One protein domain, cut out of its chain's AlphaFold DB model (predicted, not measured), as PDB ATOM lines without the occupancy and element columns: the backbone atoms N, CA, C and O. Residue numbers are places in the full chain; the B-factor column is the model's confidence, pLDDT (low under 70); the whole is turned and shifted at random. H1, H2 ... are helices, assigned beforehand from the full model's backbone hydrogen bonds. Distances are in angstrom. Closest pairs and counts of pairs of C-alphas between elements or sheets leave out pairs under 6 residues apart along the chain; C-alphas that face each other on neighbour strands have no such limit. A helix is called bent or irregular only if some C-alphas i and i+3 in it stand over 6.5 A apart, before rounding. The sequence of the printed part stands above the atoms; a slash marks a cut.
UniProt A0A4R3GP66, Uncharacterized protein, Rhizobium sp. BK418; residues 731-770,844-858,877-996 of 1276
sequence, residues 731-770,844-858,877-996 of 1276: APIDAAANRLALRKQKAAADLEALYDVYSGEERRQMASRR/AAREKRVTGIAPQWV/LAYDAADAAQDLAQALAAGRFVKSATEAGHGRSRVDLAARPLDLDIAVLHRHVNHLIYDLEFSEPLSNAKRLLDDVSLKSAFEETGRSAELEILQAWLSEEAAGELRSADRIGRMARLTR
ATOM      1  N   ALA A 731     287.675 343.298 192.248       84.38
ATOM      2  CA  ALA A 731     287.257 341.926 191.945       84.38
ATOM      3  C   ALA A 731     288.328 340.842 192.233       84.38
ATOM      4  O   ALA A 731     287.954 339.791 192.760       84.38
ATOM      5  N   PRO A 732     289.640 341.054 191.973       85.69
ATOM      6  CA  PRO A 732     290.677 340.087 192.351       85.69
ATOM      7  C   PRO A 732     290.834 339.934 193.873       85.69
ATOM      8  O   PRO A 732     291.098 338.834 194.361       85.69
ATOM      9  N   ILE A 733     290.636 341.021 194.630       83.75
ATOM     10  CA  ILE A 733     290.715 341.038 196.098       83.75
ATOM     11  C   ILE A 733     289.485 340.347 196.707       83.75
ATOM     12  O   ILE A 733     289.645 339.493 197.577       83.75
ATOM     13  N   ASP A 734     288.279 340.604 196.195       80.75
ATOM     14  CA  ASP A 734     287.056 339.901 196.620       80.75
ATOM     15  C   ASP A 734     287.132 338.388 196.320       80.75
ATOM     16  O   ASP A 734     286.718 337.552 197.130       80.75
ATOM     17  N   ALA A 735     287.698 338.000 195.171       82.06
ATOM     18  CA  ALA A 735     287.926 336.594 194.830       82.06
ATOM     19  C   ALA A 735     288.903 335.917 195.813       82.06
ATOM     20  O   ALA A 735     288.626 334.815 196.301       82.06
ATOM     21  N   ALA A 736     289.999 336.596 196.170       83.38
ATOM     22  CA  ALA A 736     290.941 336.134 197.189       83.38
ATOM     23  C   ALA A 736     290.307 336.054 198.588       83.38
ATOM     24  O   ALA A 736     290.521 335.070 199.295       83.38
ATOM     25  N   ALA A 737     289.463 337.018 198.974       77.56
ATOM     26  CA  ALA A 737     288.728 337.005 200.241       77.56
ATOM     27  C   ALA A 737     287.822 335.768 200.374       77.56
ATOM     28  O   ALA A 737     287.818 335.099 201.412       77.56
ATOM     29  N   ASN A 738     287.109 335.413 199.301       76.81
ATOM     30  CA  ASN A 738     286.256 334.227 199.262       76.81
ATOM     31  C   ASN A 738     287.063 332.920 199.387       76.81
ATOM     32  O   ASN A 738     286.693 332.035 200.165       76.81
ATOM     33  N   ARG A 739     288.199 332.797 198.683       82.81
ATOM     34  CA  ARG A 739     289.090 331.627 198.812       82.81
ATOM     35  C   ARG A 739     289.738 331.541 200.191       82.81
ATOM     36  O   ARG A 739     289.783 330.455 200.770       82.81
ATOM     37  N   LEU A 740     290.171 332.672 200.747       80.06
ATOM     38  CA  LEU A 740     290.723 332.765 202.097       80.06
ATOM     39  C   LEU A 740     289.723 332.263 203.146       80.06
ATOM     40  O   LEU A 740     290.114 331.504 204.028       80.06
ATOM     41  N   ALA A 741     288.443 332.633 203.044       71.06
ATOM     42  CA  ALA A 741     287.407 332.163 203.964       71.06
ATOM     43  C   ALA A 741     287.269 330.627 203.948       71.06
ATOM     44  O   ALA A 741     287.291 329.994 205.007       71.06
ATOM     45  N   LEU A 742     287.219 330.019 202.756       78.38
ATOM     46  CA  LEU A 742     287.151 328.560 202.591       78.38
ATOM     47  C   LEU A 742     288.421 327.860 203.103       78.38
ATOM     48  O   LEU A 742     288.335 326.869 203.832       78.38
ATOM     49  N   ARG A 743     289.607 328.390 202.776       81.75
ATOM     50  CA  ARG A 743     290.885 327.842 203.257       81.75
ATOM     51  C   ARG A 743     291.038 327.967 204.773       81.75
ATOM     52  O   ARG A 743     291.532 327.028 205.386       81.75
ATOM     53  N   LYS A 744     290.585 329.066 205.388       75.75
ATOM     54  CA  LYS A 744     290.561 329.238 206.853       75.75
ATOM     55  C   LYS A 744     289.634 328.228 207.526       75.75
ATOM     56  O   LYS A 744     290.039 327.631 208.518       75.75
ATOM     57  N   GLN A 745     288.436 327.998 206.983       71.94
ATOM     58  CA  GLN A 745     287.515 326.985 207.512       71.94
ATOM     59  C   GLN A 745     288.142 325.586 207.468       71.94
ATOM     60  O   GLN A 745     288.106 324.868 208.465       71.94
ATOM     61  N   LYS A 746     288.761 325.218 206.337       79.88
ATOM     62  CA  LYS A 746     289.476 323.943 206.217       79.88
ATOM     63  C   LYS A 746     290.649 323.859 207.198       79.88
ATOM     64  O   LYS A 746     290.745 322.889 207.933       79.88
ATOM     65  N   ALA A 747     291.501 324.882 207.253       74.31
ATOM     66  CA  ALA A 747     292.667 324.893 208.130       74.31
ATOM     67  C   ALA A 747     292.297 324.829 209.618       74.31
ATOM     68  O   ALA A 747     293.040 324.234 210.390       74.31
ATOM     69  N   ALA A 748     291.159 325.401 210.027       71.00
ATOM     70  CA  ALA A 748     290.642 325.249 211.385       71.00
ATOM     71  C   ALA A 748     290.291 323.783 211.700       71.00
ATOM     72  O   ALA A 748     290.716 323.281 212.735       71.00
ATOM     73  N   ALA A 749     289.601 323.088 210.788       74.81
ATOM     74  CA  ALA A 749     289.277 321.668 210.937       74.81
ATOM     75  C   ALA A 749     290.526 320.762 210.877       74.81
ATOM     76  O   ALA A 749     290.667 319.856 211.696       74.81
ATOM     77  N   ASP A 750     291.460 321.033 209.958       81.44
ATOM     78  CA  ASP A 750     292.730 320.302 209.853       81.44
ATOM     79  C   ASP A 750     293.582 320.493 211.129       81.44
ATOM     80  O   ASP A 750     294.154 319.534 211.650       81.44
ATOM     81  N   LEU A 751     293.638 321.717 211.679       79.06
ATOM     82  CA  LEU A 751     294.322 322.010 212.944       79.06
ATOM     83  C   LEU A 751     293.630 321.344 214.137       79.06
ATOM     84  O   LEU A 751     294.327 320.801 214.988       79.06
ATOM     85  N   GLU A 752     292.298 321.361 214.217       76.44
ATOM     86  CA  GLU A 752     291.540 320.675 215.272       76.44
ATOM     87  C   GLU A 752     291.857 319.172 215.290       76.44
ATOM     88  O   GLU A 752     292.285 318.655 216.324       76.44
ATOM     89  N   ALA A 753     291.809 318.523 214.120       81.62
ATOM     90  CA  ALA A 753     292.136 317.109 213.950       81.62
ATOM     91  C   ALA A 753     293.580 316.754 214.363       81.62
ATOM     92  O   ALA A 753     293.820 315.664 214.885       81.62
ATOM     93  N   LEU A 754     294.554 317.663 214.193       83.56
ATOM     94  CA  LEU A 754     295.914 317.455 214.710       83.56
ATOM     95  C   LEU A 754     295.940 317.355 216.245       83.56
ATOM     96  O   LEU A 754     296.722 316.576 216.791       83.56
ATOM     97  N   TYR A 755     295.101 318.111 216.960       82.88
ATOM     98  CA  TYR A 755     295.071 318.099 218.428       82.88
ATOM     99  C   TYR A 755     294.268 316.940 219.033       82.88
ATOM    100  O   TYR A 755     294.395 316.703 220.237       82.88
ATOM    101  N   ASP A 756     293.484 316.194 218.249       83.06
ATOM    102  CA  ASP A 756     292.616 315.101 218.735       83.06
ATOM    103  C   ASP A 756     293.364 313.888 219.304       83.06
ATOM    104  O   ASP A 756     292.777 313.055 219.993       83.06
ATOM    105  N   VAL A 757     294.690 313.855 219.145       86.88
ATOM    106  CA  VAL A 757     295.602 312.974 219.895       86.88
ATOM    107  C   VAL A 757     295.521 313.202 221.420       86.88
ATOM    108  O   VAL A 757     295.846 312.299 222.195       86.88
ATOM    109  N   TYR A 758     295.073 314.386 221.857       82.75
ATOM    110  CA  TYR A 758     294.942 314.785 223.260       82.75
ATOM    111  C   TYR A 758     293.506 315.202 223.598       82.75
ATOM    112  O   TYR A 758     292.894 316.013 222.895       82.75
ATOM    113  N   SER A 759     292.995 314.741 224.739       79.06
ATOM    114  CA  SER A 759     291.705 315.180 225.281       79.06
ATOM    115  C   SER A 759     291.719 316.652 225.721       79.06
ATOM    116  O   SER A 759     292.758 317.222 226.062       79.06
ATOM    117  N   GLY A 760     290.544 317.287 225.789       71.31
ATOM    118  CA  GLY A 760     290.412 318.687 226.218       71.31
ATOM    119  C   GLY A 760     290.858 318.974 227.663       71.31
ATOM    120  O   GLY A 760     291.027 320.138 228.028       71.31
ATOM    121  N   GLU A 761     291.050 317.948 228.497       72.81
ATOM    122  CA  GLU A 761     291.661 318.064 229.829       72.81
ATOM    123  C   GLU A 761     293.184 317.896 229.775       72.81
ATOM    124  O   GLU A 761     293.895 318.725 230.347       72.81
ATOM    125  N   GLU A 762     293.702 316.918 229.021       75.81
ATOM    126  CA  GLU A 762     295.145 316.786 228.764       75.81
ATOM    127  C   GLU A 762     295.715 318.072 228.144       75.81
ATOM    128  O   GLU A 762     296.707 318.590 228.651       75.81
ATOM    129  N   ARG A 763     295.049 318.663 227.135       75.56
ATOM    130  CA  ARG A 763     295.476 319.927 226.492       75.56
ATOM    131  C   ARG A 763     295.670 321.068 227.511       75.56
ATOM    132  O   ARG A 763     296.609 321.855 227.370       75.56
ATOM    133  N   ARG A 764     294.826 321.132 228.554       71.69
ATOM    134  CA  ARG A 764     294.929 322.092 229.675       71.69
ATOM    135  C   ARG A 764     296.078 321.742 230.626       71.69
ATOM    136  O   ARG A 764     296.858 322.620 230.985       71.69
ATOM    137  N   GLN A 765     296.235 320.469 230.994       77.50
ATOM    138  CA  GLN A 765     297.346 320.020 231.844       77.50
ATOM    139  C   GLN A 765     298.716 320.208 231.169       77.50
ATOM    140  O   GLN A 765     299.687 320.560 231.838       77.50
ATOM    141  N   MET A 766     298.799 320.039 229.847       80.06
ATOM    142  CA  MET A 766     300.015 320.226 229.045       80.06
ATOM    143  C   MET A 766     300.542 321.666 229.043       80.06
ATOM    144  O   MET A 766     301.734 321.857 228.813       80.06
ATOM    145  N   ALA A 767     299.695 322.659 229.338       75.19
ATOM    146  CA  ALA A 767     300.094 324.057 229.509       75.19
ATOM    147  C   ALA A 767     300.703 324.360 230.893       75.19
ATOM    148  O   ALA A 767     301.311 325.414 231.079       75.19
ATOM    149  N   SER A 768     300.582 323.449 231.871       80.62
ATOM    150  CA  SER A 768     301.267 323.601 233.160       80.62
ATOM    151  C   SER A 768     302.775 323.391 232.994       80.62
ATOM    152  O   SER A 768     303.218 322.383 232.440       80.62
ATOM    153  N   ARG A 769     303.582 324.349 233.468       82.31
ATOM    154  CA  ARG A 769     305.046 324.223 233.480       82.31
ATOM    155  C   ARG A 769     305.487 323.287 234.604       82.31
ATOM    156  O   ARG A 769     305.053 323.438 235.743       82.31
ATOM    157  N   ARG A 770     306.375 322.342 234.291       81.56
ATOM    158  CA  ARG A 770     306.981 321.391 235.232       81.56
ATOM    159  C   ARG A 770     308.495 321.567 235.219       81.56
ATOM    160  O   ARG A 770     309.082 321.796 234.167       81.56
ATOM    161  N   ALA A 844     305.268 326.455 196.174       86.69
ATOM    162  CA  ALA A 844     306.087 326.294 194.973       86.69
ATOM    163  C   ALA A 844     305.412 326.856 193.715       86.69
ATOM    164  O   ALA A 844     306.087 327.467 192.888       86.69
ATOM    165  N   ALA A 845     304.096 326.681 193.566       88.25
ATOM    166  CA  ALA A 845     303.341 327.241 192.449       88.25
ATOM    167  C   ALA A 845     303.376 328.778 192.464       88.25
ATOM    168  O   ALA A 845     303.684 329.389 191.438       88.25
ATOM    169  N   ARG A 846     303.131 329.401 193.626       86.75
ATOM    170  CA  ARG A 846     303.176 330.861 193.790       86.75
ATOM    171  C   ARG A 846     304.589 331.417 193.619       86.75
ATOM    172  O   ARG A 846     304.785 332.321 192.814       86.75
ATOM    173  N   GLU A 847     305.590 330.875 194.313       84.12
ATOM    174  CA  GLU A 847     306.982 331.334 194.176       84.12
ATOM    175  C   GLU A 847     307.480 331.204 192.732       84.12
ATOM    176  O   GLU A 847     308.141 332.115 192.239       84.12
ATOM    177  N   LYS A 848     307.076 330.158 191.999       87.12
ATOM    178  CA  LYS A 848     307.394 330.022 190.573       87.12
ATOM    179  C   LYS A 848     306.674 331.054 189.692       87.12
ATOM    180  O   LYS A 848     307.300 331.570 188.770       87.12
ATOM    181  N   ARG A 849     305.402 331.399 189.955       87.00
ATOM    182  CA  ARG A 849     304.695 332.498 189.246       87.00
ATOM    183  C   ARG A 849     305.345 333.859 189.494       87.00
ATOM    184  O   ARG A 849     305.453 334.677 188.578       87.00
ATOM    185  N   VAL A 850     305.749 334.115 190.734       84.31
ATOM    186  CA  VAL A 850     306.245 335.420 191.183       84.31
ATOM    187  C   VAL A 850     307.722 335.615 190.827       84.31
ATOM    188  O   VAL A 850     308.077 336.640 190.259       84.31
ATOM    189  N   THR A 851     308.575 334.624 191.096       84.00
ATOM    190  CA  THR A 851     310.043 334.742 190.984       84.00
ATOM    191  C   THR A 851     310.648 334.021 189.776       84.00
ATOM    192  O   THR A 851     311.804 334.278 189.446       84.00
ATOM    193  N   GLY A 852     309.910 333.108 189.133       83.38
ATOM    194  CA  GLY A 852     310.392 332.267 188.028       83.38
ATOM    195  C   GLY A 852     311.164 331.012 188.457       83.38
ATOM    196  O   GLY A 852     311.349 330.101 187.648       83.38
ATOM    197  N   ILE A 853     311.578 330.917 189.726       82.69
ATOM    198  CA  ILE A 853     312.368 329.802 190.265       82.69
ATOM    199  C   ILE A 853     311.473 328.890 191.120       82.69
ATOM    200  O   ILE A 853     310.518 329.340 191.750       82.69
ATOM    201  N   ALA A 854     311.788 327.593 191.178       74.81
ATOM    202  CA  ALA A 854     311.251 326.717 192.218       74.81
ATOM    203  C   ALA A 854     311.989 326.966 193.553       74.81
ATOM    204  O   ALA A 854     313.221 327.029 193.544       74.81
ATOM    205  N   PRO A 855     311.288 327.084 194.695       75.56
ATOM    206  CA  PRO A 855     311.937 327.321 195.978       75.56
ATOM    207  C   PRO A 855     312.839 326.148 196.387       75.56
ATOM    208  O   PRO A 855     312.485 324.981 196.206       75.56
ATOM    209  N   GLN A 856     313.990 326.464 196.985       73.25
ATOM    210  CA  GLN A 856     314.815 325.484 197.688       73.25
ATOM    211  C   GLN A 856     314.226 325.246 199.081       73.25
ATOM    212  O   GLN A 856     314.081 326.176 199.880       73.25
ATOM    213  N   TRP A 857     313.840 324.000 199.338       78.25
ATOM    214  CA  TRP A 857     313.233 323.562 200.590       78.25
ATOM    215  C   TRP A 857     314.292 323.267 201.640       78.25
ATOM    216  O   TRP A 857     315.313 322.655 201.329       78.25
ATOM    217  N   VAL A 858     314.007 323.635 202.890       76.19
ATOM    218  CA  VAL A 858     314.848 323.253 204.027       76.19
ATOM    219  C   VAL A 858     314.905 321.734 204.135       76.19
ATOM    220  O   VAL A 858     313.869 321.072 204.220       76.19
ATOM    221  N   LEU A 877     310.304 329.620 212.589       77.06
ATOM    222  CA  LEU A 877     311.014 330.407 213.603       77.06
ATOM    223  C   LEU A 877     310.225 331.685 213.910       77.06
ATOM    224  O   LEU A 877     310.044 332.531 213.032       77.06
ATOM    225  N   ALA A 878     309.799 331.848 215.159       73.38
ATOM    226  CA  ALA A 878     309.178 333.064 215.671       73.38
ATOM    227  C   ALA A 878     309.964 333.600 216.876       73.38
ATOM    228  O   ALA A 878     310.626 332.843 217.580       73.38
ATOM    229  N   TYR A 879     309.877 334.908 217.109       72.69
ATOM    230  CA  TYR A 879     310.565 335.619 218.188       72.69
ATOM    231  C   TYR A 879     309.551 336.490 218.925       72.69
ATOM    232  O   TYR A 879     308.570 336.932 218.315       72.69
ATOM    233  N   ASP A 880     309.795 336.768 220.204       60.41
ATOM    234  CA  ASP A 880     308.934 337.678 220.957       60.41
ATOM    235  C   ASP A 880     309.053 339.122 220.421       60.41
ATOM    236  O   ASP A 880     310.138 339.599 220.056       60.41
ATOM    237  N   ALA A 881     307.912 339.802 220.292       52.59
ATOM    238  CA  ALA A 881     307.794 341.054 219.552       52.59
ATOM    239  C   ALA A 881     306.668 341.946 220.099       52.59
ATOM    240  O   ALA A 881     305.491 341.765 219.778       52.59
ATOM    241  N   ALA A 882     307.058 342.961 220.875       39.88
ATOM    242  CA  ALA A 882     306.160 344.017 221.341       39.88
ATOM    243  C   ALA A 882     305.709 344.968 220.206       39.88
ATOM    244  O   ALA A 882     304.563 345.412 220.206       39.88
ATOM    245  N   ASP A 883     306.562 345.201 219.197       39.47
ATOM    246  CA  ASP A 883     306.359 346.207 218.141       39.47
ATOM    247  C   ASP A 883     306.368 345.590 216.728       39.47
ATOM    248  O   ASP A 883     307.402 345.543 216.066       39.47
ATOM    249  N   ALA A 884     305.220 345.088 216.251       50.53
ATOM    250  CA  ALA A 884     305.112 344.434 214.929       50.53
ATOM    251  C   ALA A 884     303.885 344.839 214.076       50.53
ATOM    252  O   ALA A 884     303.689 344.338 212.970       50.53
ATOM    253  N   ALA A 885     303.019 345.736 214.565       40.41
ATOM    254  CA  ALA A 885     301.708 345.988 213.945       40.41
ATOM    255  C   ALA A 885     301.736 346.855 212.663       40.41
ATOM    256  O   ALA A 885     300.771 346.828 211.887       40.41
ATOM    257  N   GLN A 886     302.804 347.629 212.436       41.44
ATOM    258  CA  GLN A 886     302.988 348.432 211.218       41.44
ATOM    259  C   GLN A 886     303.653 347.627 210.087       41.44
ATOM    260  O   GLN A 886     303.140 347.652 208.971       41.44
ATOM    261  N   ASP A 887     304.682 346.825 210.385       59.62
ATOM    262  CA  ASP A 887     305.407 346.012 209.389       59.62
ATOM    263  C   ASP A 887     304.568 344.901 208.737       59.62
ATOM    264  O   ASP A 887     304.860 344.482 207.615       59.62
ATOM    265  N   LEU A 888     303.519 344.408 209.407       59.66
ATOM    266  CA  LEU A 888     302.766 343.234 208.951       59.66
ATOM    267  C   LEU A 888     302.140 343.418 207.556       59.66
ATOM    268  O   LEU A 888     302.264 342.535 206.711       59.66
ATOM    269  N   ALA A 889     301.530 344.577 207.287       59.84
ATOM    270  CA  ALA A 889     300.897 344.873 205.996       59.84
ATOM    271  C   ALA A 889     301.925 344.875 204.847       59.84
ATOM    272  O   ALA A 889     301.701 344.301 203.780       59.84
ATOM    273  N   GLN A 890     303.095 345.473 205.097       64.06
ATOM    274  CA  GLN A 890     304.192 345.531 204.137       64.06
ATOM    275  C   GLN A 890     304.843 344.156 203.943       64.06
ATOM    276  O   GLN A 890     305.184 343.802 202.817       64.06
ATOM    277  N   ALA A 891     304.960 343.347 205.000       65.62
ATOM    278  CA  ALA A 891     305.462 341.977 204.924       65.62
ATOM    279  C   ALA A 891     304.552 341.045 204.101       65.62
ATOM    280  O   ALA A 891     305.065 340.169 203.404       65.62
ATOM    281  N   LEU A 892     303.231 341.249 204.145       64.25
ATOM    282  CA  LEU A 892     302.247 340.502 203.348       64.25
ATOM    283  C   LEU A 892     302.272 340.923 201.875       64.25
ATOM    284  O   LEU A 892     302.376 340.065 201.003       64.25
ATOM    285  N   ALA A 893     302.271 342.229 201.585       63.28
ATOM    286  CA  ALA A 893     302.423 342.732 200.215       63.28
ATOM    287  C   ALA A 893     303.774 342.316 199.588       63.28
ATOM    288  O   ALA A 893     303.848 342.001 198.403       63.28
ATOM    289  N   ALA A 894     304.835 342.244 200.399       64.44
ATOM    290  CA  ALA A 894     306.148 341.727 200.013       64.44
ATOM    291  C   ALA A 894     306.247 340.185 200.000       64.44
ATOM    292  O   ALA A 894     307.316 339.647 199.699       64.44
ATOM    293  N   GLY A 895     305.170 339.461 200.322       62.88
ATOM    294  CA  GLY A 895     305.108 338.004 200.226       62.88
ATOM    295  C   GLY A 895     306.094 337.252 201.126       62.88
ATOM    296  O   GLY A 895     306.656 336.233 200.713       62.88
ATOM    297  N   ARG A 896     306.403 337.803 202.308       67.19
ATOM    298  CA  ARG A 896     307.509 337.334 203.160       67.19
ATOM    299  C   ARG A 896     307.205 336.031 203.911       67.19
ATOM    300  O   ARG A 896     308.151 335.340 204.286       67.19
ATOM    301  N   PHE A 897     305.938 335.675 204.132       64.00
ATOM    302  CA  PHE A 897     305.564 334.501 204.931       64.00
ATOM    303  C   PHE A 897     305.623 333.209 204.114       64.00
ATOM    304  O   PHE A 897     306.149 332.215 204.609       64.00
ATOM    305  N   VAL A 898     305.209 333.234 202.845       63.62
ATOM    306  CA  VAL A 898     305.363 332.106 201.901       63.62
ATOM    307  C   VAL A 898     306.832 331.689 201.756       63.62
ATOM    308  O   VAL A 898     307.146 330.500 201.724       63.62
ATOM    309  N   LYS A 899     307.758 332.656 201.769       64.44
ATOM    310  CA  LYS A 899     309.206 332.401 201.668       64.44
ATOM    311  C   LYS A 899     309.828 331.790 202.931       64.44
ATOM    312  O   LYS A 899     310.951 331.296 202.854       64.44
ATOM    313  N   SER A 900     309.139 331.790 204.077       63.69
ATOM    314  CA  SER A 900     309.715 331.336 205.356       63.69
ATOM    315  C   SER A 900     310.098 329.852 205.373       63.69
ATOM    316  O   SER A 900     311.143 329.527 205.917       63.69
ATOM    317  N   ALA A 901     309.352 328.977 204.689       54.25
ATOM    318  CA  ALA A 901     309.650 327.541 204.576       54.25
ATOM    319  C   ALA A 901     310.829 327.200 203.633       54.25
ATOM    320  O   ALA A 901     311.167 326.030 203.442       54.25
ATOM    321  N   THR A 902     311.452 328.214 203.022       63.66
ATOM    322  CA  THR A 902     312.543 328.064 202.049       63.66
ATOM    323  C   THR A 902     313.901 328.382 202.676       63.66
ATOM    324  O   THR A 902     313.990 329.142 203.647       63.66
ATOM    325  N   GLU A 903     314.984 327.863 202.099       60.16
ATOM    326  CA  GLU A 903     316.352 328.147 202.561       60.16
ATOM    327  C   GLU A 903     316.684 329.651 202.489       60.16
ATOM    328  O   GLU A 903     317.290 330.208 203.408       60.16
ATOM    329  N   ALA A 904     316.186 330.354 201.465       60.28
ATOM    330  CA  ALA A 904     316.327 331.806 201.328       60.28
ATOM    331  C   ALA A 904     315.617 332.589 202.455       60.28
ATOM    332  O   ALA A 904     316.121 333.619 202.911       60.28
ATOM    333  N   GLY A 905     314.479 332.087 202.952       56.34
ATOM    334  CA  GLY A 905     313.794 332.634 204.128       56.34
ATOM    335  C   GLY A 905     314.605 332.468 205.419       56.34
ATOM    336  O   GLY A 905     314.714 333.407 206.210       56.34
ATOM    337  N   HIS A 906     315.252 331.312 205.591       55.53
ATOM    338  CA  HIS A 906     316.117 331.017 206.743       55.53
ATOM    339  C   HIS A 906     317.451 331.784 206.713       55.53
ATOM    340  O   HIS A 906     318.074 331.976 207.758       55.53
ATOM    341  N   GLY A 907     317.890 332.246 205.538       51.47
ATOM    342  CA  GLY A 907     319.041 333.137 205.395       51.47
ATOM    343  C   GLY A 907     318.791 334.525 205.995       51.47
ATOM    344  O   GLY A 907     319.575 334.988 206.823       51.47
ATOM    345  N   ARG A 908     317.666 335.166 205.641       51.91
ATOM    346  CA  ARG A 908     317.356 336.553 206.050       51.91
ATOM    347  C   ARG A 908     317.238 336.737 207.565       51.91
ATOM    348  O   ARG A 908     317.718 337.731 208.098       51.91
ATOM    349  N   SER A 909     316.690 335.754 208.282       46.94
ATOM    350  CA  SER A 909     316.562 335.817 209.748       46.94
ATOM    351  C   SER A 909     317.908 335.818 210.497       46.94
ATOM    352  O   SER A 909     317.933 336.032 211.711       46.94
ATOM    353  N   ARG A 910     319.042 335.596 209.813       49.12
ATOM    354  CA  ARG A 910     320.393 335.660 210.401       49.12
ATOM    355  C   ARG A 910     320.911 337.081 210.620       49.12
ATOM    356  O   ARG A 910     321.730 337.253 211.514       49.12
ATOM    357  N   VAL A 911     320.468 338.061 209.829       47.19
ATOM    358  CA  VAL A 911     321.061 339.412 209.834       47.19
ATOM    359  C   VAL A 911     320.413 340.321 210.883       47.19
ATOM    360  O   VAL A 911     321.131 340.972 211.634       47.19
ATOM    361  N   ASP A 912     319.082 340.293 211.009       43.91
ATOM    362  CA  ASP A 912     318.344 341.279 211.824       43.91
ATOM    363  C   ASP A 912     317.922 340.780 213.226       43.91
ATOM    364  O   ASP A 912     317.484 341.569 214.061       43.91
ATOM    365  N   LEU A 913     318.013 339.470 213.508       52.41
ATOM    366  CA  LEU A 913     317.367 338.836 214.680       52.41
ATOM    367  C   LEU A 913     318.288 337.909 215.500       52.41
ATOM    368  O   LEU A 913     317.820 337.057 216.248       52.41
ATOM    369  N   ALA A 914     319.610 338.053 215.382       52.44
ATOM    370  CA  ALA A 914     320.577 337.117 215.972       52.44
ATOM    371  C   ALA A 914     320.651 337.084 217.519       52.44
ATOM    372  O   ALA A 914     321.329 336.210 218.047       52.44
ATOM    373  N   ALA A 915     319.976 337.995 218.227       57.47
ATOM    374  CA  ALA A 915     320.100 338.183 219.679       57.47
ATOM    375  C   ALA A 915     318.770 338.078 220.460       57.47
ATOM    376  O   ALA A 915     318.683 338.587 221.573       57.47
ATOM    377  N   ARG A 916     317.714 337.480 219.885       67.81
ATOM    378  CA  ARG A 916     316.401 337.336 220.552       67.81
ATOM    379  C   ARG A 916     316.054 335.867 220.832       67.81
ATOM    380  O   ARG A 916     316.303 335.036 219.955       67.81
ATOM    381  N   PRO A 917     315.439 335.545 221.987       68.38
ATOM    382  CA  PRO A 917     314.915 334.208 222.258       68.38
ATOM    383  C   PRO A 917     313.730 333.870 221.338       68.38
ATOM    384  O   PRO A 917     313.032 334.758 220.834       68.38
ATOM    385  N   LEU A 918     313.504 332.573 221.120       76.75
ATOM    386  CA  LEU A 918     312.409 332.062 220.291       76.75
ATOM    387  C   LEU A 918     311.066 332.066 221.048       76.75
ATOM    388  O   LEU A 918     311.009 331.735 222.230       76.75
ATOM    389  N   ASP A 919     309.974 332.381 220.344       77.94
ATOM    390  CA  ASP A 919     308.591 332.182 220.814       77.94
ATOM    391  C   ASP A 919     308.301 330.667 220.771       77.94
ATOM    392  O   ASP A 919     308.059 330.101 219.706       77.94
ATOM    393  N   LEU A 920     308.404 329.990 221.923       82.69
ATOM    394  CA  LEU A 920     308.171 328.540 222.071       82.69
ATOM    395  C   LEU A 920     306.686 328.183 222.299       82.69
ATOM    396  O   LEU A 920     306.368 327.059 222.692       82.69
ATOM    397  N   ASP A 921     305.764 329.124 222.085       79.38
ATOM    398  CA  ASP A 921     304.326 328.885 222.204       79.38
ATOM    399  C   ASP A 921     303.793 328.099 220.991       79.38
ATOM    400  O   ASP A 921     304.038 328.450 219.835       79.38
ATOM    401  N   ILE A 922     302.979 327.066 221.228       80.06
ATOM    402  CA  ILE A 922     302.310 326.311 220.157       80.06
ATOM    403  C   ILE A 922     301.363 327.200 219.317       80.06
ATOM    404  O   ILE A 922     301.080 326.893 218.156       80.06
ATOM    405  N   ALA A 923     300.943 328.358 219.843       72.50
ATOM    406  CA  ALA A 923     300.243 329.408 219.101       72.50
ATOM    407  C   ALA A 923     301.027 329.942 217.881       72.50
ATOM    408  O   ALA A 923     300.416 330.506 216.969       72.50
ATOM    409  N   VAL A 924     302.351 329.747 217.817       79.06
ATOM    410  CA  VAL A 924     303.171 330.064 216.637       79.06
ATOM    411  C   VAL A 924     302.725 329.264 215.410       79.06
ATOM    412  O   VAL A 924     302.661 329.836 214.321       79.06
ATOM    413  N   LEU A 925     302.314 327.998 215.573       80.44
ATOM    414  CA  LEU A 925     301.759 327.185 214.481       80.44
ATOM    415  C   LEU A 925     300.501 327.842 213.895       80.44
ATOM    416  O   LEU A 925     300.412 328.052 212.688       80.44
ATOM    417  N   HIS A 926     299.555 328.221 214.758       76.62
ATOM    418  CA  HIS A 926     298.293 328.856 214.362       76.62
ATOM    419  C   HIS A 926     298.515 330.209 213.679       76.62
ATOM    420  O   HIS A 926     297.948 330.467 212.616       76.62
ATOM    421  N   ARG A 927     299.386 331.055 214.250       74.88
ATOM    422  CA  ARG A 927     299.766 332.352 213.666       74.88
ATOM    423  C   ARG A 927     300.406 332.157 212.293       74.88
ATOM    424  O   ARG A 927     300.004 332.813 211.337       74.88
ATOM    425  N   HIS A 928     301.349 331.222 212.178       79.19
ATOM    426  CA  HIS A 928     302.040 330.940 210.925       79.19
ATOM    427  C   HIS A 928     301.099 330.409 209.843       79.19
ATOM    428  O   HIS A 928     301.124 330.939 208.740       79.19
ATOM    429  N   VAL A 929     300.239 329.432 210.146       81.56
ATOM    430  CA  VAL A 929     299.269 328.880 209.182       81.56
ATOM    431  C   VAL A 929     298.289 329.960 208.714       81.56
ATOM    432  O   VAL A 929     298.052 330.092 207.515       81.56
ATOM    433  N   ASN A 930     297.781 330.795 209.625       75.94
ATOM    434  CA  ASN A 930     296.913 331.919 209.270       75.94
ATOM    435  C   ASN A 930     297.637 332.942 208.369       75.94
ATOM    436  O   ASN A 930     297.088 333.350 207.348       75.94
ATOM    437  N   HIS A 931     298.881 333.312 208.693       76.06
ATOM    438  CA  HIS A 931     299.687 334.238 207.881       76.06
ATOM    439  C   HIS A 931     300.069 333.635 206.523       76.06
ATOM    440  O   HIS A 931     300.061 334.343 205.521       76.06
ATOM    441  N   LEU A 932     300.374 332.336 206.474       82.75
ATOM    442  CA  LEU A 932     300.740 331.610 205.262       82.75
ATOM    443  C   LEU A 932     299.565 331.528 204.289       82.75
ATOM    444  O   LEU A 932     299.730 331.857 203.121       82.75
ATOM    445  N   ILE A 933     298.379 331.131 204.759       82.81
ATOM    446  CA  ILE A 933     297.180 331.068 203.912       82.81
ATOM    447  C   ILE A 933     296.790 332.474 203.437       82.81
ATOM    448  O   ILE A 933     296.410 332.644 202.282       82.81
ATOM    449  N   TYR A 934     296.924 333.485 204.300       80.50
ATOM    450  CA  TYR A 934     296.662 334.871 203.924       80.50
ATOM    451  C   TYR A 934     297.641 335.363 202.844       80.50
ATOM    452  O   TYR A 934     297.204 335.891 201.828       80.50
ATOM    453  N   ASP A 935     298.950 335.145 203.008       79.94
ATOM    454  CA  ASP A 935     299.972 335.493 202.008       79.94
ATOM    455  C   ASP A 935     299.746 334.728 200.687       79.94
ATOM    456  O   ASP A 935     299.741 335.347 199.623       79.94
ATOM    457  N   LEU A 936     299.449 333.422 200.733       85.62
ATOM    458  CA  LEU A 936     299.144 332.611 199.543       85.62
ATOM    459  C   LEU A 936     297.978 333.164 198.704       85.62
ATOM    460  O   LEU A 936     298.030 333.045 197.483       85.62
ATOM    461  N   GLU A 937     296.957 333.754 199.332       84.81
ATOM    462  CA  GLU A 937     295.759 334.259 198.643       84.81
ATOM    463  C   GLU A 937     295.819 335.755 198.298       84.81
ATOM    464  O   GLU A 937     295.432 336.148 197.199       84.81
ATOM    465  N   PHE A 938     296.298 336.603 199.215       81.00
ATOM    466  CA  PHE A 938     296.201 338.064 199.088       81.00
ATOM    467  C   PHE A 938     297.449 338.740 198.510       81.00
ATOM    468  O   PHE A 938     297.329 339.827 197.949       81.00
ATOM    469  N   SER A 939     298.645 338.154 198.624       79.94
ATOM    470  CA  SER A 939     299.879 338.872 198.252       79.94
ATOM    471  C   SER A 939     299.979 339.207 196.760       79.94
ATOM    472  O   SER A 939     300.427 340.301 196.422       79.94
ATOM    473  N   GLU A 940     299.538 338.317 195.863       84.62
ATOM    474  CA  GLU A 940     299.517 338.583 194.416       84.62
ATOM    475  C   GLU A 940     298.469 339.670 194.055       84.62
ATOM    476  O   GLU A 940     298.878 340.686 193.485       84.62
ATOM    477  N   PRO A 941     297.175 339.569 194.443       86.06
ATOM    478  CA  PRO A 941     296.185 340.628 194.208       86.06
ATOM    479  C   PRO A 941     296.545 341.988 194.820       86.06
ATOM    480  O   PRO A 941     296.459 343.002 194.131       86.06
ATOM    481  N   LEU A 942     296.994 342.031 196.083       82.81
ATOM    482  CA  LEU A 942     297.370 343.284 196.750       82.81
ATOM    483  C   LEU A 942     298.588 343.940 196.086       82.81
ATOM    484  O   LEU A 942     298.615 345.158 195.926       82.81
ATOM    485  N   SER A 943     299.586 343.148 195.677       80.44
ATOM    486  CA  SER A 943     300.764 343.649 194.959       80.44
ATOM    487  C   SER A 943     300.387 344.184 193.572       80.44
ATOM    488  O   SER A 943     300.804 345.287 193.217       80.44
ATOM    489  N   ASN A 944     299.523 343.479 192.830       85.25
ATOM    490  CA  ASN A 944     299.011 343.928 191.529       85.25
ATOM    491  C   ASN A 944     298.191 345.233 191.652       85.25
ATOM    492  O   ASN A 944     298.443 346.186 190.913       85.25
ATOM    493  N   ALA A 945     297.269 345.320 192.617       85.75
ATOM    494  CA  ALA A 945     296.475 346.523 192.877       85.75
ATOM    495  C   ALA A 945     297.349 347.708 193.327       85.75
ATOM    496  O   ALA A 945     297.204 348.817 192.809       85.75
ATOM    497  N   LYS A 946     298.315 347.477 194.228       83.44
ATOM    498  CA  LYS A 946     299.273 348.507 194.655       83.44
ATOM    499  C   LYS A 946     300.090 349.026 193.475       83.44
ATOM    500  O   LYS A 946     300.240 350.234 193.333       83.44
ATOM    501  N   ARG A 947     300.568 348.130 192.606       82.69
ATOM    502  CA  ARG A 947     301.340 348.484 191.408       82.69
ATOM    503  C   ARG A 947     300.560 349.406 190.466       82.69
ATOM    504  O   ARG A 947     301.148 350.351 189.954       82.69
ATOM    505  N   LEU A 948     299.259 349.167 190.278       85.94
ATOM    506  CA  LEU A 948     298.382 350.056 189.505       85.94
ATOM    507  C   LEU A 948     298.235 351.434 190.167       85.94
ATOM    508  O   LEU A 948     298.408 352.450 189.502       85.94
ATOM    509  N   LEU A 949     297.967 351.482 191.477       85.81
ATOM    510  CA  LEU A 949     297.806 352.739 192.224       85.81
ATOM    511  C   LEU A 949     299.115 353.533 192.412       85.81
ATOM    512  O   LEU A 949     299.058 354.706 192.785       85.81
ATOM    513  N   ASP A 950     300.278 352.916 192.176       83.06
ATOM    514  CA  ASP A 950     301.611 353.537 192.225       83.06
ATOM    515  C   ASP A 950     302.208 353.891 190.844       83.06
ATOM    516  O   ASP A 950     303.349 354.378 190.752       83.06
ATOM    517  N   ASP A 951     301.438 353.701 189.771       85.19
ATOM    518  CA  ASP A 951     301.809 354.138 188.427       85.19
ATOM    519  C   ASP A 951     301.881 355.676 188.303       85.19
ATOM    520  O   ASP A 951     301.108 356.408 188.923       85.19
ATOM    521  N   VAL A 952     302.824 356.177 187.493       84.31
ATOM    522  CA  VAL A 952     303.013 357.627 187.278       84.31
ATOM    523  C   VAL A 952     301.860 358.211 186.475       84.31
ATOM    524  O   VAL A 952     301.298 359.228 186.863       84.31
ATOM    525  N   SER A 953     301.509 357.580 185.355       85.12
ATOM    526  CA  SER A 953     300.523 358.115 184.418       85.12
ATOM    527  C   SER A 953     299.124 358.123 185.028       85.12
ATOM    528  O   SER A 953     298.368 359.069 184.803       85.12
ATOM    529  N   LEU A 954     298.793 357.126 185.855       86.50
ATOM    530  CA  LEU A 954     297.558 357.137 186.634       86.50
ATOM    531  C   LEU A 954     297.570 358.227 187.720       86.50
ATOM    532  O   LEU A 954     296.592 358.966 187.824       86.50
ATOM    533  N   LYS A 955     298.668 358.386 188.479       88.12
ATOM    534  CA  LYS A 955     298.814 359.465 189.478       88.12
ATOM    535  C   LYS A 955     298.627 360.848 188.862       88.12
ATOM    536  O   LYS A 955     297.761 361.596 189.310       88.12
ATOM    537  N   SER A 956     299.340 361.142 187.777       87.19
ATOM    538  CA  SER A 956     299.198 362.412 187.063       87.19
ATOM    539  C   SER A 956     297.788 362.610 186.498       87.19
ATOM    540  O   SER A 956     297.295 363.729 186.511       87.19
ATOM    541  N   ALA A 957     297.073 361.556 186.081       87.25
ATOM    542  CA  ALA A 957     295.675 361.689 185.658       87.25
ATOM    543  C   ALA A 957     294.714 362.059 186.810       87.25
ATOM    544  O   ALA A 957     293.776 362.831 186.590       87.25
ATOM    545  N   PHE A 958     294.935 361.550 188.029       86.19
ATOM    546  CA  PHE A 958     294.196 361.989 189.224       86.19
ATOM    547  C   PHE A 958     294.534 363.444 189.596       86.19
ATOM    548  O   PHE A 958     293.632 364.209 189.932       86.19
ATOM    549  N   GLU A 959     295.798 363.854 189.481       86.88
ATOM    550  CA  GLU A 959     296.238 365.236 189.733       86.88
ATOM    551  C   GLU A 959     295.664 366.225 188.698       86.88
ATOM    552  O   GLU A 959     295.039 367.215 189.078       86.88
ATOM    553  N   GLU A 960     295.783 365.927 187.398       86.62
ATOM    554  CA  GLU A 960     295.248 366.727 186.279       86.62
ATOM    555  C   GLU A 960     293.731 366.957 186.377       86.62
ATOM    556  O   GLU A 960     293.223 367.978 185.914       86.62
ATOM    557  N   THR A 961     292.999 366.005 186.961       82.75
ATOM    558  CA  THR A 961     291.540 366.079 187.136       82.75
ATOM    559  C   THR A 961     291.112 366.653 188.492       82.75
ATOM    560  O   THR A 961     289.917 366.827 188.723       82.75
ATOM    561  N   GLY A 962     292.057 366.975 189.386       79.88
ATOM    562  CA  GLY A 962     291.774 367.490 190.732       79.88
ATOM    563  C   GLY A 962     291.203 366.446 191.702       79.88
ATOM    564  O   GLY A 962     290.536 366.808 192.670       79.88
ATOM    565  N   ARG A 963     291.444 365.156 191.440       79.50
ATOM    566  CA  ARG A 963     290.869 363.996 192.144       79.50
ATOM    567  C   ARG A 963     291.861 363.306 193.095       79.50
ATOM    568  O   ARG A 963     291.632 362.173 193.499       79.50
ATOM    569  N   SER A 964     292.956 363.960 193.495       79.00
ATOM    570  CA  SER A 964     294.017 363.348 194.323       79.00
ATOM    571  C   SER A 964     293.519 362.737 195.645       79.00
ATOM    572  O   SER A 964     293.987 361.670 196.033       79.00
ATOM    573  N   ALA A 965     292.514 363.340 196.292       74.56
ATOM    574  CA  ALA A 965     291.901 362.795 197.510       74.56
ATOM    575  C   ALA A 965     291.209 361.431 197.287       74.56
ATOM    576  O   ALA A 965     291.131 360.612 198.200       74.56
ATOM    577  N   GLU A 966     290.729 361.152 196.071       78.38
ATOM    578  CA  GLU A 966     290.155 359.848 195.723       78.38
ATOM    579  C   GLU A 966     291.242 358.770 195.653       78.38
ATOM    580  O   GLU A 966     291.046 357.662 196.144       78.38
ATOM    581  N   LEU A 967     292.423 359.105 195.123       81.00
ATOM    582  CA  LEU A 967     293.572 358.197 195.110       81.00
ATOM    583  C   LEU A 967     294.065 357.870 196.529       81.00
ATOM    584  O   LEU A 967     294.414 356.722 196.803       81.00
ATOM    585  N   GLU A 968     294.060 358.845 197.439       78.31
ATOM    586  CA  GLU A 968     294.387 358.617 198.853       78.31
ATOM    587  C   GLU A 968     293.396 357.645 199.512       78.31
ATOM    588  O   GLU A 968     293.823 356.718 200.203       78.31
ATOM    589  N   ILE A 969     292.092 357.769 199.228       75.69
ATOM    590  CA  ILE A 969     291.065 356.810 199.676       75.69
ATOM    591  C   ILE A 969     291.336 355.409 199.098       75.69
ATOM    592  O   ILE A 969     291.285 354.426 199.842       75.69
ATOM    593  N   LEU A 970     291.685 355.303 197.806       80.12
ATOM    594  CA  LEU A 970     292.028 354.024 197.167       80.12
ATOM    595  C   LEU A 970     293.214 353.330 197.864       80.12
ATOM    596  O   LEU A 970     293.166 352.130 198.145       80.12
ATOM    597  N   GLN A 971     294.273 354.084 198.171       80.62
ATOM    598  CA  GLN A 971     295.483 353.570 198.823       80.62
ATOM    599  C   GLN A 971     295.267 353.256 200.315       80.62
ATOM    600  O   GLN A 971     295.825 352.276 200.823       80.62
ATOM    601  N   ALA A 972     294.440 354.043 201.011       74.19
ATOM    602  CA  ALA A 972     294.064 353.807 202.402       74.19
ATOM    603  C   ALA A 972     293.243 352.516 202.550       74.19
ATOM    604  O   ALA A 972     293.598 351.671 203.372       74.19
ATOM    605  N   TRP A 973     292.221 352.309 201.709       79.06
ATOM    606  CA  TRP A 973     291.449 351.062 201.684       79.06
ATOM    607  C   TRP A 973     292.337 349.844 201.412       79.06
ATOM    608  O   TRP A 973     292.293 348.881 202.173       79.06
ATOM    609  N   LEU A 974     293.207 349.902 200.395       76.94
ATOM    610  CA  LEU A 974     294.097 348.784 200.066       76.94
ATOM    611  C   LEU A 974     295.024 348.420 201.244       76.94
ATOM    612  O   LEU A 974     295.325 347.249 201.476       76.94
ATOM    613  N   SER A 975     295.446 349.428 202.012       72.00
ATOM    614  CA  SER A 975     296.256 349.261 203.224       72.00
ATOM    615  C   SER A 975     295.452 348.724 204.418       72.00
ATOM    616  O   SER A 975     296.015 348.022 205.262       72.00
ATOM    617  N   GLU A 976     294.152 349.029 204.507       67.88
ATOM    618  CA  GLU A 976     293.247 348.438 205.497       67.88
ATOM    619  C   GLU A 976     292.922 346.978 205.182       67.88
ATOM    620  O   GLU A 976     293.057 346.149 206.081       67.88
ATOM    621  N   GLU A 977     292.569 346.634 203.939       69.31
ATOM    622  CA  GLU A 977     292.291 345.243 203.547       69.31
ATOM    623  C   GLU A 977     293.492 344.347 203.849       69.31
ATOM    624  O   GLU A 977     293.347 343.343 204.545       69.31
ATOM    625  N   ALA A 978     294.697 344.778 203.454       63.25
ATOM    626  CA  ALA A 978     295.955 344.066 203.685       63.25
ATOM    627  C   ALA A 978     296.299 343.805 205.167       63.25
ATOM    628  O   ALA A 978     297.175 342.987 205.456       63.25
ATOM    629  N   ALA A 979     295.679 344.521 206.110       58.75
ATOM    630  CA  ALA A 979     296.075 344.521 207.520       58.75
ATOM    631  C   ALA A 979     294.936 344.203 208.506       58.75
ATOM    632  O   ALA A 979     295.205 343.824 209.651       58.75
ATOM    633  N   GLY A 980     293.678 344.389 208.106       53.72
ATOM    634  CA  GLY A 980     292.524 344.510 208.999       53.72
ATOM    635  C   GLY A 980     292.238 343.257 209.822       53.72
ATOM    636  O   GLY A 980     292.190 343.325 211.053       53.72
ATOM    637  N   GLU A 981     292.095 342.103 209.158       50.56
ATOM    638  CA  GLU A 981     291.798 340.824 209.824       50.56
ATOM    639  C   GLU A 981     292.952 340.308 210.691       50.56
ATOM    640  O   GLU A 981     292.734 339.692 211.733       50.56
ATOM    641  N   LEU A 982     294.196 340.527 210.265       51.69
ATOM    642  CA  LEU A 982     295.354 340.011 210.990       51.69
ATOM    643  C   LEU A 982     295.659 340.869 212.219       51.69
ATOM    644  O   LEU A 982     295.919 340.327 213.290       51.69
ATOM    645  N   ARG A 983     295.493 342.197 212.132       51.59
ATOM    646  CA  ARG A 983     295.597 343.093 213.296       51.59
ATOM    647  C   ARG A 983     294.528 342.830 214.359       51.59
ATOM    648  O   ARG A 983     294.776 343.163 215.519       51.59
ATOM    649  N   SER A 984     293.345 342.313 214.020       40.88
ATOM    650  CA  SER A 984     292.351 341.903 215.027       40.88
ATOM    651  C   SER A 984     292.698 340.535 215.623       40.88
ATOM    652  O   SER A 984     292.778 340.428 216.847       40.88
ATOM    653  N   ALA A 985     293.023 339.538 214.793       42.75
ATOM    654  CA  ALA A 985     293.439 338.209 215.246       42.75
ATOM    655  C   ALA A 985     294.670 338.245 216.175       42.75
ATOM    656  O   ALA A 985     294.647 337.643 217.246       42.75
ATOM    657  N   ASP A 986     295.710 339.013 215.837       45.28
ATOM    658  CA  ASP A 986     296.911 339.164 216.674       45.28
ATOM    659  C   ASP A 986     296.633 339.894 217.997       45.28
ATOM    660  O   ASP A 986     297.274 339.610 219.011       45.28
ATOM    661  N   ARG A 987     295.675 340.833 218.025       38.16
ATOM    662  CA  ARG A 987     295.250 341.491 219.273       38.16
ATOM    663  C   ARG A 987     294.503 340.513 220.182       38.16
ATOM    664  O   ARG A 987     294.803 340.465 221.372       38.16
ATOM    665  N   ILE A 988     293.627 339.677 219.624       35.22
ATOM    666  CA  ILE A 988     292.935 338.602 220.356       35.22
ATOM    667  C   ILE A 988     293.945 337.549 220.855       35.22
ATOM    668  O   ILE A 988     293.910 337.172 222.022       35.22
ATOM    669  N   GLY A 989     294.902 337.132 220.021       38.75
ATOM    670  CA  GLY A 989     295.945 336.159 220.378       38.75
ATOM    671  C   GLY A 989     297.004 336.678 221.364       38.75
ATOM    672  O   GLY A 989     297.639 335.888 222.064       38.75
ATOM    673  N   ARG A 990     297.205 337.999 221.468       43.84
ATOM    674  CA  ARG A 990     297.942 338.608 222.592       43.84
ATOM    675  C   ARG A 990     297.090 338.644 223.864       43.84
ATOM    676  O   ARG A 990     297.604 338.301 224.922       43.84
ATOM    677  N   MET A 991     295.796 338.954 223.761       36.16
ATOM    678  CA  MET A 991     294.883 338.961 224.911       36.16
ATOM    679  C   MET A 991     294.736 337.568 225.547       36.16
ATOM    680  O   MET A 991     294.907 337.430 226.752       36.16
ATOM    681  N   ALA A 992     294.551 336.517 224.742       38.91
ATOM    682  CA  ALA A 992     294.456 335.129 225.214       38.91
ATOM    683  C   ALA A 992     295.728 334.620 225.927       38.91
ATOM    684  O   ALA A 992     295.660 333.696 226.738       38.91
ATOM    685  N   ARG A 993     296.895 335.223 225.653       42.88
ATOM    686  CA  ARG A 993     298.151 334.924 226.365       42.88
ATOM    687  C   ARG A 993     298.255 335.639 227.717       42.88
ATOM    688  O   ARG A 993     298.972 335.148 228.587       42.88
ATOM    689  N   LEU A 994     297.512 336.731 227.915       36.97
ATOM    690  CA  LEU A 994     297.354 337.412 229.205       36.97
ATOM    691  C   LEU A 994     296.269 336.736 230.069       36.97
ATOM    692  O   LEU A 994     296.499 336.494 231.250       36.97
ATOM    693  N   THR A 995     295.135 336.328 229.487       42.53
ATOM    694  CA  THR A 995     293.998 335.689 230.189       42.53
ATOM    695  C   THR A 995     294.100 334.155 230.251       42.53
ATOM    696  O   THR A 995     293.154 333.420 229.962       42.53
ATOM    697  N   ARG A 996     295.272 333.643 230.659       39.62
ATOM    698  CA  ARG A 996     295.702 332.222 230.603       39.62
ATOM    699  C   ARG A 996     294.831 331.173 231.343       39.62
ATOM    700  O   ARG A 996     295.253 330.021 231.434       39.62
TER     701      ARG A 996
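What this domain is: This is residues 731 to 770, 844 to 858 and 877 to 996 of the 1276 residues of an uncharacterized protein of Rhizobium sp. BK418 (UniProt A0A4R3GP66). A long bent helix, H7, lies in the middle, with H1 along one side of it and H9, then H10, coming back along another; H8 makes the turn from H7 to H9 at one end. The short helices H3, H4 and H5 gather round H7a, the first arm of H7, with H6 next to H5, while H2 lies past the end of H1. The printed part has 175 residues with ten named helices, H1 to H10 along the chain, and no named strand: the class is all helix. It is elongated, spanning 67 by 35 by 33 A, and only just loose, close to compact, with a radius of gyration of the C-alphas of 19.3 A.

How they stand to each other: Begin at the hub, H7, residues 923 to 949, assigned as one helix by its hydrogen bonds but bent: C-alphas 937 and 940 are 7.1 A apart. Its arms H7a, residues 923 to 937, and H7b, residues 940 to 949, stand at a steep tilt of 57 degrees. H1, residues 731 to 755, touches H7a with residues 736 to 747 alone, at a shallow tilt of 29 degrees, opposite ways; the closest C-alphas, of Ala 736 and Glu 937, are 5.4 A apart. H9, residues 964 to 977, touches H7b at a shallow tilt of 13 degrees, opposite ways, closest at C-alphas Leu 949 and Gln 971, 7.0 A. H8, residues 952 to 960, touches H9, closest at C-alphas Phe 958 and Ser 964, 5.3 A. H10, residues 980 to 994, is close to H7a but not clearly touching, closest at C-alphas His 931 and Leu 982, 7.9 A. H4, residues 887 to 893, only just touches H7b, with 3 pairs of C-alphas within 8 A, closest at Ala 893 and Ser 943, 5.6 A. H5, residues 898 to 901, irregular but only just, with C-alphas 898 and 901 6.8 A apart, only just touches H7a, with 3 pairs within 8 A, closest at C-alphas Val 898 and Leu 932, 5.7 A. H3, residues 844 to 851, and H6, residues 903 to 912, are each close to H5 but not clearly touching, with closest C-alphas 7.9 A apart, Glu 847 to Lys 899, and 5.2 A apart, Lys 899 to Gly 905. Every O i to N i+4 pair is within hydrogen-bond range in H1, H3, H4, H7a, H7b, H8 and H9, against 9 of 11 in H10 and 2 of 6 in H6, where 5 of 7 O i to N i+3 pairs are.

Where its parts are: Find C-alpha 731 at (287.257, 341.926, 191.945); from there H1 runs 36.5 A. H2, residues 762 to 765, touches no helix. H7a measures 21.5 A, H9 20.4 A and H10 22.0 A, ending at C-alpha 994, (297.354, 337.412, 229.205).

The domain as a whole: The C-alphas farthest apart, of Arg 770 and Glu 960, are 67.7 A apart. Residues 771 to 843 and 859 to 876 are not printed, with C-alpha gaps of 40.6 A and 12.6 A. Of the links printed whole, H1 to H2 and H6 to H7 are short and the others tight. Mean pLDDT of the printed part is 71.2; residues 880 to 917 and 976 to 996 are under 70.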